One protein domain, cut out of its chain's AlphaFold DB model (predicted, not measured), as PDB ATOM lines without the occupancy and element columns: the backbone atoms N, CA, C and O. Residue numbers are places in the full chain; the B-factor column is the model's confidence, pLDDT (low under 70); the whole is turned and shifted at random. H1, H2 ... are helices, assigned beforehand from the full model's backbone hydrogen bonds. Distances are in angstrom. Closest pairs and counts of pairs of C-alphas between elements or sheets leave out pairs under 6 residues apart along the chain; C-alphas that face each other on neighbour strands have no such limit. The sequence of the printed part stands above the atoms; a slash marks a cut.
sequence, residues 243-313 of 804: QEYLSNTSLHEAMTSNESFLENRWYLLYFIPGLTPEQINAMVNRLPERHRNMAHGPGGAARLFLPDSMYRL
ATOM      1  N   GLN A 243     -13.648 -19.673 -32.397       80.81
ATOM      2  CA  GLN A 243     -13.285 -18.264 -32.192       80.81
ATOM      3  C   GLN A 243     -14.214 -17.611 -31.171       80.81
ATOM      4  O   GLN A 243     -13.751 -17.173 -30.128       80.81
ATOM      5  N   GLU A 244     -15.525 -17.639 -31.420       81.31
ATOM      6  CA  GLU A 244     -16.551 -17.086 -30.533       81.31
ATOM      7  C   GLU A 244     -16.472 -17.701 -29.130       81.31
ATOM      8  O   GLU A 244     -16.593 -16.996 -28.129       81.31
ATOM      9  N   TYR A 245     -16.194 -19.006 -29.033       75.06
ATOM     10  CA  TYR A 245     -15.959 -19.659 -27.749       75.06
ATOM     11  C   TYR A 245     -14.710 -19.119 -27.040       75.06
ATOM     12  O   TYR A 245     -14.794 -18.793 -25.861       75.06
ATOM     13  N   LEU A 246     -13.574 -18.996 -27.731       75.25
ATOM     14  CA  LEU A 246     -12.309 -18.528 -27.152       75.25
ATOM     15  C   LEU A 246     -12.273 -17.011 -26.885       75.25
ATOM     16  O   LEU A 246     -11.559 -16.594 -25.978       75.25
ATOM     17  N   SER A 247     -13.027 -16.187 -27.626       83.00
ATOM     18  CA  SER A 247     -13.153 -14.745 -27.361       83.00
ATOM     19  C   SER A 247     -14.142 -14.442 -26.243       83.00
ATOM     20  O   SER A 247     -13.880 -13.578 -25.409       83.00
ATOM     21  N   ASN A 248     -15.294 -15.122 -26.231       83.94
ATOM     22  CA  ASN A 248     -16.403 -14.757 -25.348       83.94
ATOM     23  C   ASN A 248     -16.384 -15.551 -24.038       83.94
ATOM     24  O   ASN A 248     -16.884 -15.061 -23.029       83.94
ATOM     25  N   THR A 249     -15.803 -16.754 -24.031       73.75
ATOM     26  CA  THR A 249     -15.695 -17.584 -22.826       73.75
ATOM     27  C   THR A 249     -14.329 -17.366 -22.192       73.75
ATOM     28  O   THR A 249     -13.317 -17.871 -22.677       73.75
ATOM     29  N   SER A 250     -14.284 -16.644 -21.070       75.38
ATOM     30  CA  SER A 250     -13.035 -16.507 -20.308       75.38
ATOM     31  C   SER A 250     -12.484 -17.885 -19.913       75.38
ATOM     32  O   SER A 250     -13.259 -18.806 -19.656       75.38
ATOM     33  N   LEU A 251     -11.158 -18.043 -19.785       62.94
ATOM     34  CA  LEU A 251     -10.547 -19.318 -19.363       62.94
ATOM     35  C   LEU A 251     -11.195 -19.863 -18.071       62.94
ATOM     36  O   LEU A 251     -11.445 -21.060 -17.942       62.94
ATOM     37  N   HIS A 252     -11.523 -18.975 -17.125       65.62
ATOM     38  CA  HIS A 252     -12.221 -19.330 -15.892       65.62
ATOM     39  C   HIS A 252     -13.651 -19.832 -16.143       65.62
ATOM     40  O   HIS A 252     -14.045 -20.859 -15.591       65.62
ATOM     41  N   GLU A 253     -14.427 -19.145 -16.979       67.69
ATOM     42  CA  GLU A 253     -15.789 -19.549 -17.345       67.69
ATOM     43  C   GLU A 253     -15.797 -20.851 -18.151       67.69
ATOM     44  O   GLU A 253     -16.580 -21.748 -17.855       67.69
ATOM     45  N   ALA A 254     -14.845 -21.035 -19.068       63.03
ATOM     46  CA  ALA A 254     -14.642 -22.283 -19.790       63.03
ATOM     47  C   ALA A 254     -14.379 -23.429 -18.800       63.03
ATOM     48  O   ALA A 254     -15.124 -24.412 -18.768       63.03
ATOM     49  N   MET A 255     -13.390 -23.270 -17.909       52.22
ATOM     50  CA  MET A 255     -13.039 -24.272 -16.895       52.22
ATOM     51  C   MET A 255     -14.162 -24.558 -15.886       52.22
ATOM     52  O   MET A 255     -14.269 -25.695 -15.414       52.22
ATOM     53  N   THR A 256     -14.999 -23.574 -15.540       62.84
ATOM     54  CA  THR A 256     -16.083 -23.727 -14.549       62.84
ATOM     55  C   THR A 256     -17.423 -24.140 -15.154       62.84
ATOM     56  O   THR A 256     -18.216 -24.778 -14.454       62.84
ATOM     57  N   SER A 257     -17.661 -23.878 -16.442       69.75
ATOM     58  CA  SER A 257     -18.876 -24.283 -17.149       69.75
ATOM     59  C   SER A 257     -19.120 -25.791 -17.022       69.75
ATOM     60  O   SER A 257     -18.202 -26.615 -17.025       69.75
ATOM     61  N   ASN A 258     -20.389 -26.174 -16.873       66.94
ATOM     62  CA  ASN A 258     -20.801 -27.581 -16.863       66.94
ATOM     63  C   ASN A 258     -21.322 -28.039 -18.237       66.94
ATOM     64  O   ASN A 258     -21.711 -29.198 -18.392       66.94
ATOM     65  N   GLU A 259     -21.333 -27.154 -19.238       63.91
ATOM     66  CA  GLU A 259     -21.965 -27.404 -20.532       63.91
ATOM     67  C   GLU A 259     -20.999 -28.025 -21.550       63.91
ATOM     68  O   GLU A 259     -20.522 -27.416 -22.503       63.91
ATOM     69  N   SER A 260     -20.831 -29.337 -21.397       53.47
ATOM     70  CA  SER A 260     -20.611 -30.314 -22.477       53.47
ATOM     71  C   SER A 260     -19.274 -30.366 -23.235       53.47
ATOM     72  O   SER A 260     -18.859 -31.481 -23.543       53.47
ATOM     73  N   PHE A 261     -18.563 -29.266 -23.515       55.84
ATOM     74  CA  PHE A 261     -17.310 -29.359 -24.298       55.84
ATOM     75  C   PHE A 261     -16.077 -29.706 -23.444       55.84
ATOM     76  O   PHE A 261     -15.135 -30.343 -23.912       55.84
ATOM     77  N   LEU A 262     -16.110 -29.355 -22.156       55.34
ATOM     78  CA  LEU A 262     -15.001 -29.519 -21.213       55.34
ATOM     79  C   LEU A 262     -15.207 -30.662 -20.203       55.34
ATOM     80  O   LEU A 262     -14.713 -30.628 -19.076       55.34
ATOM     81  N   GLU A 263     -15.836 -31.759 -20.640       64.81
ATOM     82  CA  GLU A 263     -15.804 -33.041 -19.908       64.81
ATOM     83  C   GLU A 263     -14.358 -33.555 -19.699       64.81
ATOM     84  O   GLU A 263     -14.083 -34.310 -18.766       64.81
ATOM     85  N   ASN A 264     -13.423 -33.045 -20.512       69.50
ATOM     86  CA  ASN A 264     -11.980 -33.265 -20.464       69.50
ATOM     87  C   ASN A 264     -11.188 -32.134 -19.751       69.50
ATOM     88  O   ASN A 264      -9.964 -32.100 -19.848       69.50
ATOM     89  N   ARG A 265     -11.818 -31.215 -18.994       74.31
ATOM     90  CA  ARG A 265     -11.090 -30.123 -18.288       74.31
ATOM     91  C   ARG A 265      -9.982 -30.593 -17.347       74.31
ATOM     92  O   ARG A 265      -9.000 -29.897 -17.134       74.31
ATOM     93  N   TRP A 266     -10.128 -31.790 -16.792       76.81
ATOM     94  CA  TRP A 266      -9.165 -32.380 -15.869       76.81
ATOM     95  C   TRP A 266      -7.850 -32.805 -16.538       76.81
ATOM     96  O   TRP A 266      -6.887 -33.062 -15.826       76.81
ATOM     97  N   TYR A 267      -7.763 -32.829 -17.871       75.94
ATOM     98  CA  TYR A 267      -6.483 -33.025 -18.554       75.94
ATOM     99  C   TYR A 267      -5.565 -31.795 -18.464       75.94
ATOM    100  O   TYR A 267      -4.356 -31.957 -18.591       75.94
ATOM    101  N   LEU A 268      -6.089 -30.599 -18.150       79.19
ATOM    102  CA  LEU A 268      -5.261 -29.419 -17.855       79.19
ATOM    103  C   LEU A 268      -4.313 -29.652 -16.665       79.19
ATOM    104  O   LEU A 268      -3.255 -29.041 -16.618       79.19
ATOM    105  N   LEU A 269      -4.624 -30.598 -15.767       81.88
ATOM    106  CA  LEU A 269      -3.731 -31.022 -14.679       81.88
ATOM    107  C   LEU A 269      -2.367 -31.542 -15.168       81.88
ATOM    108  O   LEU A 269      -1.407 -31.479 -14.411       81.88
ATOM    109  N   TYR A 270      -2.273 -32.042 -16.404       80.19
ATOM    110  CA  TYR A 270      -1.016 -32.509 -17.004       80.19
ATOM    111  C   TYR A 270      -0.226 -31.398 -17.716       80.19
ATOM    112  O   TYR A 270       0.908 -31.633 -18.117       80.19
ATOM    113  N   PHE A 271      -0.817 -30.211 -17.885       80.81
ATOM    114  CA  PHE A 271      -0.188 -29.050 -18.529       80.81
ATOM    115  C   PHE A 271       0.232 -27.963 -17.526       80.81
ATOM    116  O   PHE A 271       0.779 -26.944 -17.934       80.81
ATOM    117  N   ILE A 272      -0.011 -28.160 -16.226       84.62
ATOM    118  CA  ILE A 272       0.478 -27.265 -15.170       84.62
ATOM    119  C   ILE A 272       1.935 -27.653 -14.857       84.62
ATOM    120  O   ILE A 272       2.154 -28.749 -14.330       84.62
ATOM    121  N   PRO A 273       2.933 -26.797 -15.154       84.75
ATOM    122  CA  PRO A 273       4.322 -27.081 -14.813       84.75
ATOM    123  C   PRO A 273       4.516 -27.123 -13.289       84.75
ATOM    124  O   PRO A 273       3.817 -26.446 -12.536       84.75
ATOM    125  N   GLY A 274       5.470 -27.934 -12.827       87.12
ATOM    126  CA  GLY A 274       5.836 -28.037 -11.409       87.12
ATOM    127  C   GLY A 274       4.961 -28.954 -10.540       87.12
ATOM    128  O   GLY A 274       5.293 -29.154  -9.373       87.12
ATOM    129  N   LEU A 275       3.888 -29.559 -11.067       91.38
ATOM    130  CA  LEU A 275       3.176 -30.627 -10.351       91.38
ATOM    131  C   LEU A 275       3.955 -31.946 -10.426       91.38
ATOM    132  O   LEU A 275       4.219 -32.457 -11.515       91.38
ATOM    133  N   THR A 276       4.265 -32.544  -9.274       94.25
ATOM    134  CA  THR A 276       4.925 -33.863  -9.245       94.25
ATOM    135  C   THR A 276       3.960 -34.980  -9.684       94.25
ATOM    136  O   THR A 276       2.738 -34.830  -9.543       94.25
ATOM    137  N   PRO A 277       4.449 -36.136 -10.174       89.12
ATOM    138  CA  PRO A 277       3.589 -37.254 -10.575       89.12
ATOM    139  C   PRO A 277       2.638 -37.729  -9.464       89.12
ATOM    140  O   PRO A 277       1.497 -38.114  -9.733       89.12
ATOM    141  N   GLU A 278       3.060 -37.658  -8.200       93.19
ATOM    142  CA  GLU A 278       2.249 -37.994  -7.024       93.19
ATOM    143  C   GLU A 278       1.132 -36.971  -6.815       93.19
ATOM    144  O   GLU A 278       0.004 -37.353  -6.500       93.19
ATOM    145  N   GLN A 279       1.414 -35.679  -7.020       92.50
ATOM    146  CA  GLN A 279       0.420 -34.608  -6.929       92.50
ATOM    147  C   GLN A 279      -0.616 -34.719  -8.052       92.50
ATOM    148  O   GLN A 279      -1.817 -34.649  -7.774       92.50
ATOM    149  N   ILE A 280      -0.181 -34.984  -9.290       87.75
ATOM    150  CA  ILE A 280      -1.077 -35.253 -10.424       87.75
ATOM    151  C   ILE A 280      -1.958 -36.467 -10.107       87.75
ATOM    152  O   ILE A 280      -3.184 -36.369 -10.171       87.75
ATOM    153  N   ASN A 281      -1.376 -37.586  -9.666       90.19
ATOM    154  CA  ASN A 281      -2.137 -38.774  -9.269       90.19
ATOM    155  C   ASN A 281      -3.095 -38.496  -8.095       90.19
ATOM    156  O   ASN A 281      -4.226 -38.984  -8.095       90.19
ATOM    157  N   ALA A 282      -2.703 -37.695  -7.102       92.62
ATOM    158  CA  ALA A 282      -3.568 -37.307  -5.989       92.62
ATOM    159  C   ALA A 282      -4.746 -36.425  -6.444       92.62
ATOM    160  O   ALA A 282      -5.859 -36.581  -5.936       92.62
ATOM    161  N   MET A 283      -4.536 -35.535  -7.419       90.81
ATOM    162  CA  MET A 283      -5.597 -34.722  -8.021       90.81
ATOM    163  C   MET A 283      -6.519 -35.556  -8.919       90.81
ATOM    164  O   MET A 283      -7.739 -35.463  -8.782       90.81
ATOM    165  N   VAL A 284      -5.974 -36.442  -9.759       89.56
ATOM    166  CA  VAL A 284      -6.758 -37.359 -10.606       89.56
ATOM    167  C   VAL A 284      -7.591 -38.330  -9.757       89.56
ATOM    168  O   VAL A 284      -8.749 -38.596 -10.076       89.56
ATOM    169  N   ASN A 285      -7.076 -38.782  -8.609       92.19
ATOM    170  CA  ASN A 285      -7.830 -39.605  -7.659       92.19
ATOM    171  C   ASN A 285      -8.988 -38.870  -6.959       92.19
ATOM    172  O   ASN A 285      -9.905 -39.533  -6.470       92.19
ATOM    173  N   ARG A 286      -8.986 -37.527  -6.929       91.25
ATOM    174  CA  ARG A 286     -10.109 -36.701  -6.440       91.25
ATOM    175  C   ARG A 286     -11.190 -36.466  -7.502       91.25
ATOM    176  O   ARG A 286     -12.257 -35.953  -7.167       91.25
ATOM    177  N   LEU A 287     -10.945 -36.820  -8.766       87.19
ATOM    178  CA  LEU A 287     -11.942 -36.690  -9.829       87.19
ATOM    179  C   LEU A 287     -13.071 -37.724  -9.670       87.19
ATOM    180  O   LEU A 287     -12.841 -38.826  -9.161       87.19
ATOM    181  N   PRO A 288     -14.284 -37.432 -10.180       88.88
ATOM    182  CA  PRO A 288     -15.342 -38.427 -10.303       88.88
ATOM    183  C   PRO A 288     -14.850 -39.686 -11.023       88.88
ATOM    184  O   PRO A 288     -14.116 -39.605 -12.009       88.88
ATOM    185  N   GLU A 289     -15.306 -40.855 -10.575       86.69
ATOM    186  CA  GLU A 289     -14.798 -42.159 -11.020       86.69
ATOM    187  C   GLU A 289     -14.830 -42.355 -12.547       86.69
ATOM    188  O   GLU A 289     -13.916 -42.946 -13.116       86.69
ATOM    189  N   ARG A 290     -15.818 -41.772 -13.241       84.44
ATOM    190  CA  ARG A 290     -15.882 -41.751 -14.713       84.44
ATOM    191  C   ARG A 290     -14.651 -41.099 -15.360       84.44
ATOM    192  O   ARG A 290     -14.186 -41.594 -16.382       84.44
ATOM    193  N   HIS A 291     -14.150 -40.004 -14.791       85.44
ATOM    194  CA  HIS A 291     -12.996 -39.261 -15.301       85.44
ATOM    195  C   HIS A 291     -11.691 -39.938 -14.886       85.44
ATOM    196  O   HIS A 291     -10.837 -40.162 -15.734       85.44
ATOM    197  N   ARG A 292     -11.579 -40.401 -13.633       88.44
ATOM    198  CA  ARG A 292     -10.441 -41.215 -13.166       88.44
ATOM    199  C   ARG A 292     -10.223 -42.459 -14.043       88.44
ATOM    200  O   ARG A 292      -9.101 -42.747 -14.447       88.44
ATOM    201  N   ASN A 293     -11.304 -43.149 -14.411       83.56
ATOM    202  CA  ASN A 293     -11.267 -44.314 -15.304       83.56
ATOM    203  C   ASN A 293     -10.974 -43.955 -16.774       83.56
ATOM    204  O   ASN A 293     -10.655 -44.842 -17.561       83.56
ATOM    205  N   MET A 294     -11.090 -42.682 -17.160       81.75
ATOM    206  CA  MET A 294     -10.690 -42.176 -18.474       81.75
ATOM    207  C   MET A 294      -9.252 -41.626 -18.462       81.75
ATOM    208  O   MET A 294      -8.597 -41.665 -19.496       81.75
ATOM    209  N   ALA A 295      -8.740 -41.200 -17.302       83.75
ATOM    210  CA  ALA A 295      -7.353 -40.785 -17.088       83.75
ATOM    211  C   ALA A 295      -6.404 -41.990 -17.079       83.75
ATOM    212  O   ALA A 295      -5.479 -42.074 -17.880       83.75
ATOM    213  N   HIS A 296      -6.685 -42.961 -16.204       85.75
ATOM    214  CA  HIS A 296      -5.874 -44.171 -16.030       85.75
ATOM    215  C   HIS A 296      -6.327 -45.345 -16.911       85.75
ATOM    216  O   HIS A 296      -5.713 -46.411 -16.897       85.75
ATOM    217  N   GLY A 297      -7.428 -45.195 -17.653       83.31
ATOM    218  CA  GLY A 297      -7.953 -46.260 -18.503       83.31
ATOM    219  C   GLY A 297      -7.037 -46.541 -19.701       83.31
ATOM    220  O   GLY A 297      -6.586 -45.594 -20.352       83.31
ATOM    221  N   PRO A 298      -6.794 -47.812 -20.073       72.25
ATOM    222  CA  PRO A 298      -6.053 -48.131 -21.288       72.25
ATOM    223  C   PRO A 298      -6.785 -47.563 -22.513       72.25
ATOM    224  O   PRO A 298      -7.956 -47.861 -22.749       72.25
ATOM    225  N   GLY A 299      -6.093 -46.719 -23.284       77.25
ATOM    226  CA  GLY A 299      -6.687 -45.962 -24.390       77.25
ATOM    227  C   GLY A 299      -7.341 -44.630 -23.992       77.25
ATOM    228  O   GLY A 299      -7.920 -43.978 -24.854       77.25
ATOM    229  N   GLY A 300      -7.220 -44.188 -22.736       76.00
ATOM    230  CA  GLY A 300      -7.753 -42.914 -22.240       76.00
ATOM    231  C   GLY A 300      -7.318 -41.697 -23.061       76.00
ATOM    232  O   GLY A 300      -8.160 -40.931 -23.521       76.00
ATOM    233  N   ALA A 301      -6.017 -41.574 -23.347       68.00
ATOM    234  CA  ALA A 301      -5.481 -40.535 -24.231       68.00
ATOM    235  C   ALA A 301      -6.021 -40.648 -25.672       68.00
ATOM    236  O   ALA A 301      -6.419 -39.656 -26.276       68.00
ATOM    237  N   ALA A 302      -6.124 -41.866 -26.214       69.88
ATOM    238  CA  ALA A 302      -6.673 -42.083 -27.552       69.88
ATOM    239  C   ALA A 302      -8.164 -41.706 -27.642       69.88
ATOM    240  O   ALA A 302      -8.623 -41.271 -28.692       69.88
ATOM    241  N   ARG A 303      -8.914 -41.830 -26.539       73.94
ATOM    242  CA  ARG A 303     -10.310 -41.386 -26.429       73.94
ATOM    243  C   ARG A 303     -10.464 -39.867 -26.298       73.94
ATOM    244  O   ARG A 303     -11.557 -39.360 -26.525       73.94
ATOM    245  N   LEU A 304      -9.399 -39.153 -25.929       67.00
ATOM    246  CA  LEU A 304      -9.377 -37.691 -25.899       67.00
ATOM    247  C   LEU A 304      -9.109 -37.101 -27.289       67.00
ATOM    248  O   LEU A 304      -9.847 -36.219 -27.716       67.00
ATOM    249  N   PHE A 305      -8.089 -37.586 -28.003       63.34
ATOM    250  CA  PHE A 305      -7.690 -36.996 -29.292       63.34
ATOM    251  C   PHE A 305      -8.545 -37.448 -30.481       63.34
ATOM    252  O   PHE A 305      -8.584 -36.765 -31.502       63.34
ATOM    253  N   LEU A 306      -9.214 -38.600 -30.385       66.06
ATOM    254  CA  LEU A 306     -10.004 -39.151 -31.482       66.06
ATOM    255  C   LEU A 306     -11.502 -39.032 -31.186       66.06
ATOM    256  O   LEU A 306     -11.937 -39.455 -30.112       66.06
ATOM    257  N   PRO A 307     -12.319 -38.566 -32.151       73.81
ATOM    258  CA  PRO A 307     -13.771 -38.619 -32.046       73.81
ATOM    259  C   PRO A 307     -14.255 -40.015 -31.639       73.81
ATOM    260  O   PRO A 307     -13.698 -41.026 -32.074       73.81
ATOM    261  N   ASP A 308     -15.340 -40.088 -30.865       72.44
ATOM    262  CA  ASP A 308     -15.862 -41.340 -30.289       72.44
ATOM    263  C   ASP A 308     -16.149 -42.418 -31.373       72.44
ATOM    264  O   ASP A 308     -16.098 -43.618 -31.103       72.44
ATOM    265  N   SER A 309     -16.375 -42.009 -32.630       65.75
ATOM    266  CA  SER A 309     -16.463 -42.870 -33.822       65.75
ATOM    267  C   SER A 309     -15.125 -43.500 -34.247       65.75
ATOM    268  O   SER A 309     -15.088 -44.695 -34.543       65.75
ATOM    269  N   MET A 310     -14.033 -42.730 -34.251       60.91
ATOM    270  CA  MET A 310     -12.672 -43.199 -34.533       60.91
ATOM    271  C   MET A 310     -12.111 -44.022 -33.374       60.91
ATOM    272  O   MET A 310     -11.564 -45.098 -33.612       60.91
ATOM    273  N   TYR A 311     -12.321 -43.594 -32.125       76.50
ATOM    274  CA  TYR A 311     -11.944 -44.384 -30.951       76.50
ATOM    275  C   TYR A 311     -12.596 -45.779 -30.997       76.50
ATOM    276  O   TYR A 311     -11.920 -46.799 -30.876       76.50
ATOM    277  N   ARG A 312     -13.892 -45.863 -31.336       76.81
ATOM    278  CA  ARG A 312     -14.595 -47.143 -31.557       76.81
ATOM    279  C   ARG A 312     -14.062 -47.984 -32.724       76.81
ATOM    280  O   ARG A 312     -14.426 -49.161 -32.787       76.81
ATOM    281  N   LEU A 313     -13.264 -47.432 -33.633       67.00
ATOM    282  CA  LEU A 313     -12.631 -48.187 -34.716       67.00
ATOM    283  C   LEU A 313     -11.287 -48.785 -34.278       67.00
ATOM    284  O   LEU A 313     -10.991 -49.922 -34.638       67.00
TER     285      LEU A 313
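What this domain is: This is residues 243 to 313 of the 804 residues of the protein "Hypothetical protein" of Chaetoceros debilis (UniProt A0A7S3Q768). Seven short helices are strung one after another into an open hook with few contacts: H3, H4 and H5 fold back and forth as a small core. H1 and H2 make one arm leading away from H3, while H6 and H7 make another, leading away from the H5 end. The printed part has 71 residues with seven named helices, H1 to H7 in chain order, and no named strand; the class is all helix. The whole is only just loose, close to compact, with a radius of gyration of the C-alphas of 13.6 A and spans of 35 by 34 by 20 A.

How they stand to each other: H1, residues 243 to 248, touches no helix; it and H2, residues 251 to 256, are only just apart, 8.5 A at the closest. H2 is close to but not clearly touching H3, residues 265 to 270; their closest C-alphas, of Met 255 and Arg 265, are 6.3 A apart. H3 and H4, residues 277 to 285, form a helical hairpin and touch, with the closest C-alphas, of Leu 269 and Ile 280, 6.6 A apart. They run opposite ways at a shallow tilt of 16 degrees. H4 and H5, residues 289 to 295, form a second helical hairpin and only just touch, with 3 pairs of C-alphas within 8 A, the closest being Val 284 and Arg 292 at 5.9 A. Their shallow tilt of 34.7 degrees is only just short of steep, and they run opposite ways. H3 and H5 are close but not clearly touching, with the closest C-alphas, of Trp 266 and His 291, 7.9 A apart. H5 and H6, residues 300 to 305, touch only at the corner by their link, where the closest C-alphas, of Met 294 and Gly 300, are 4.8 A apart; at 70.5 degrees they are only just about perpendicular. H6 and H7, residues 308 to 313, are close but not clearly touching, with the closest C-alphas, of Arg 303 and Tyr 311, 5.7 A apart. In H1, H2, H4, H5, H6 and H7 every O i to N i+4 pair is within hydrogen-bond range; in H3 it is 0 of 2, beside 3 of 3 O i to N i+3 pairs.

Where its parts are: H1 begins at C-alpha 243, (-13.285, -18.264, -32.192). H4, the longest helix with 9 residues, measures 12.0 A from C-alpha 277, at (3.589, -37.254, -10.575), to C-alpha 285. H3 measures 10.4 A and H5 9.7 A. H7 ends at C-alpha 313, (-12.631, -48.187, -34.716).

The domain as a whole: The C-alphas farthest apart, of Glu 244 and Glu 278, are 36.7 A apart. The printed part has no cut and no long link. Mean pLDDT of the printed part is 77.0; among the 22 residues under 70 are 251 to 264.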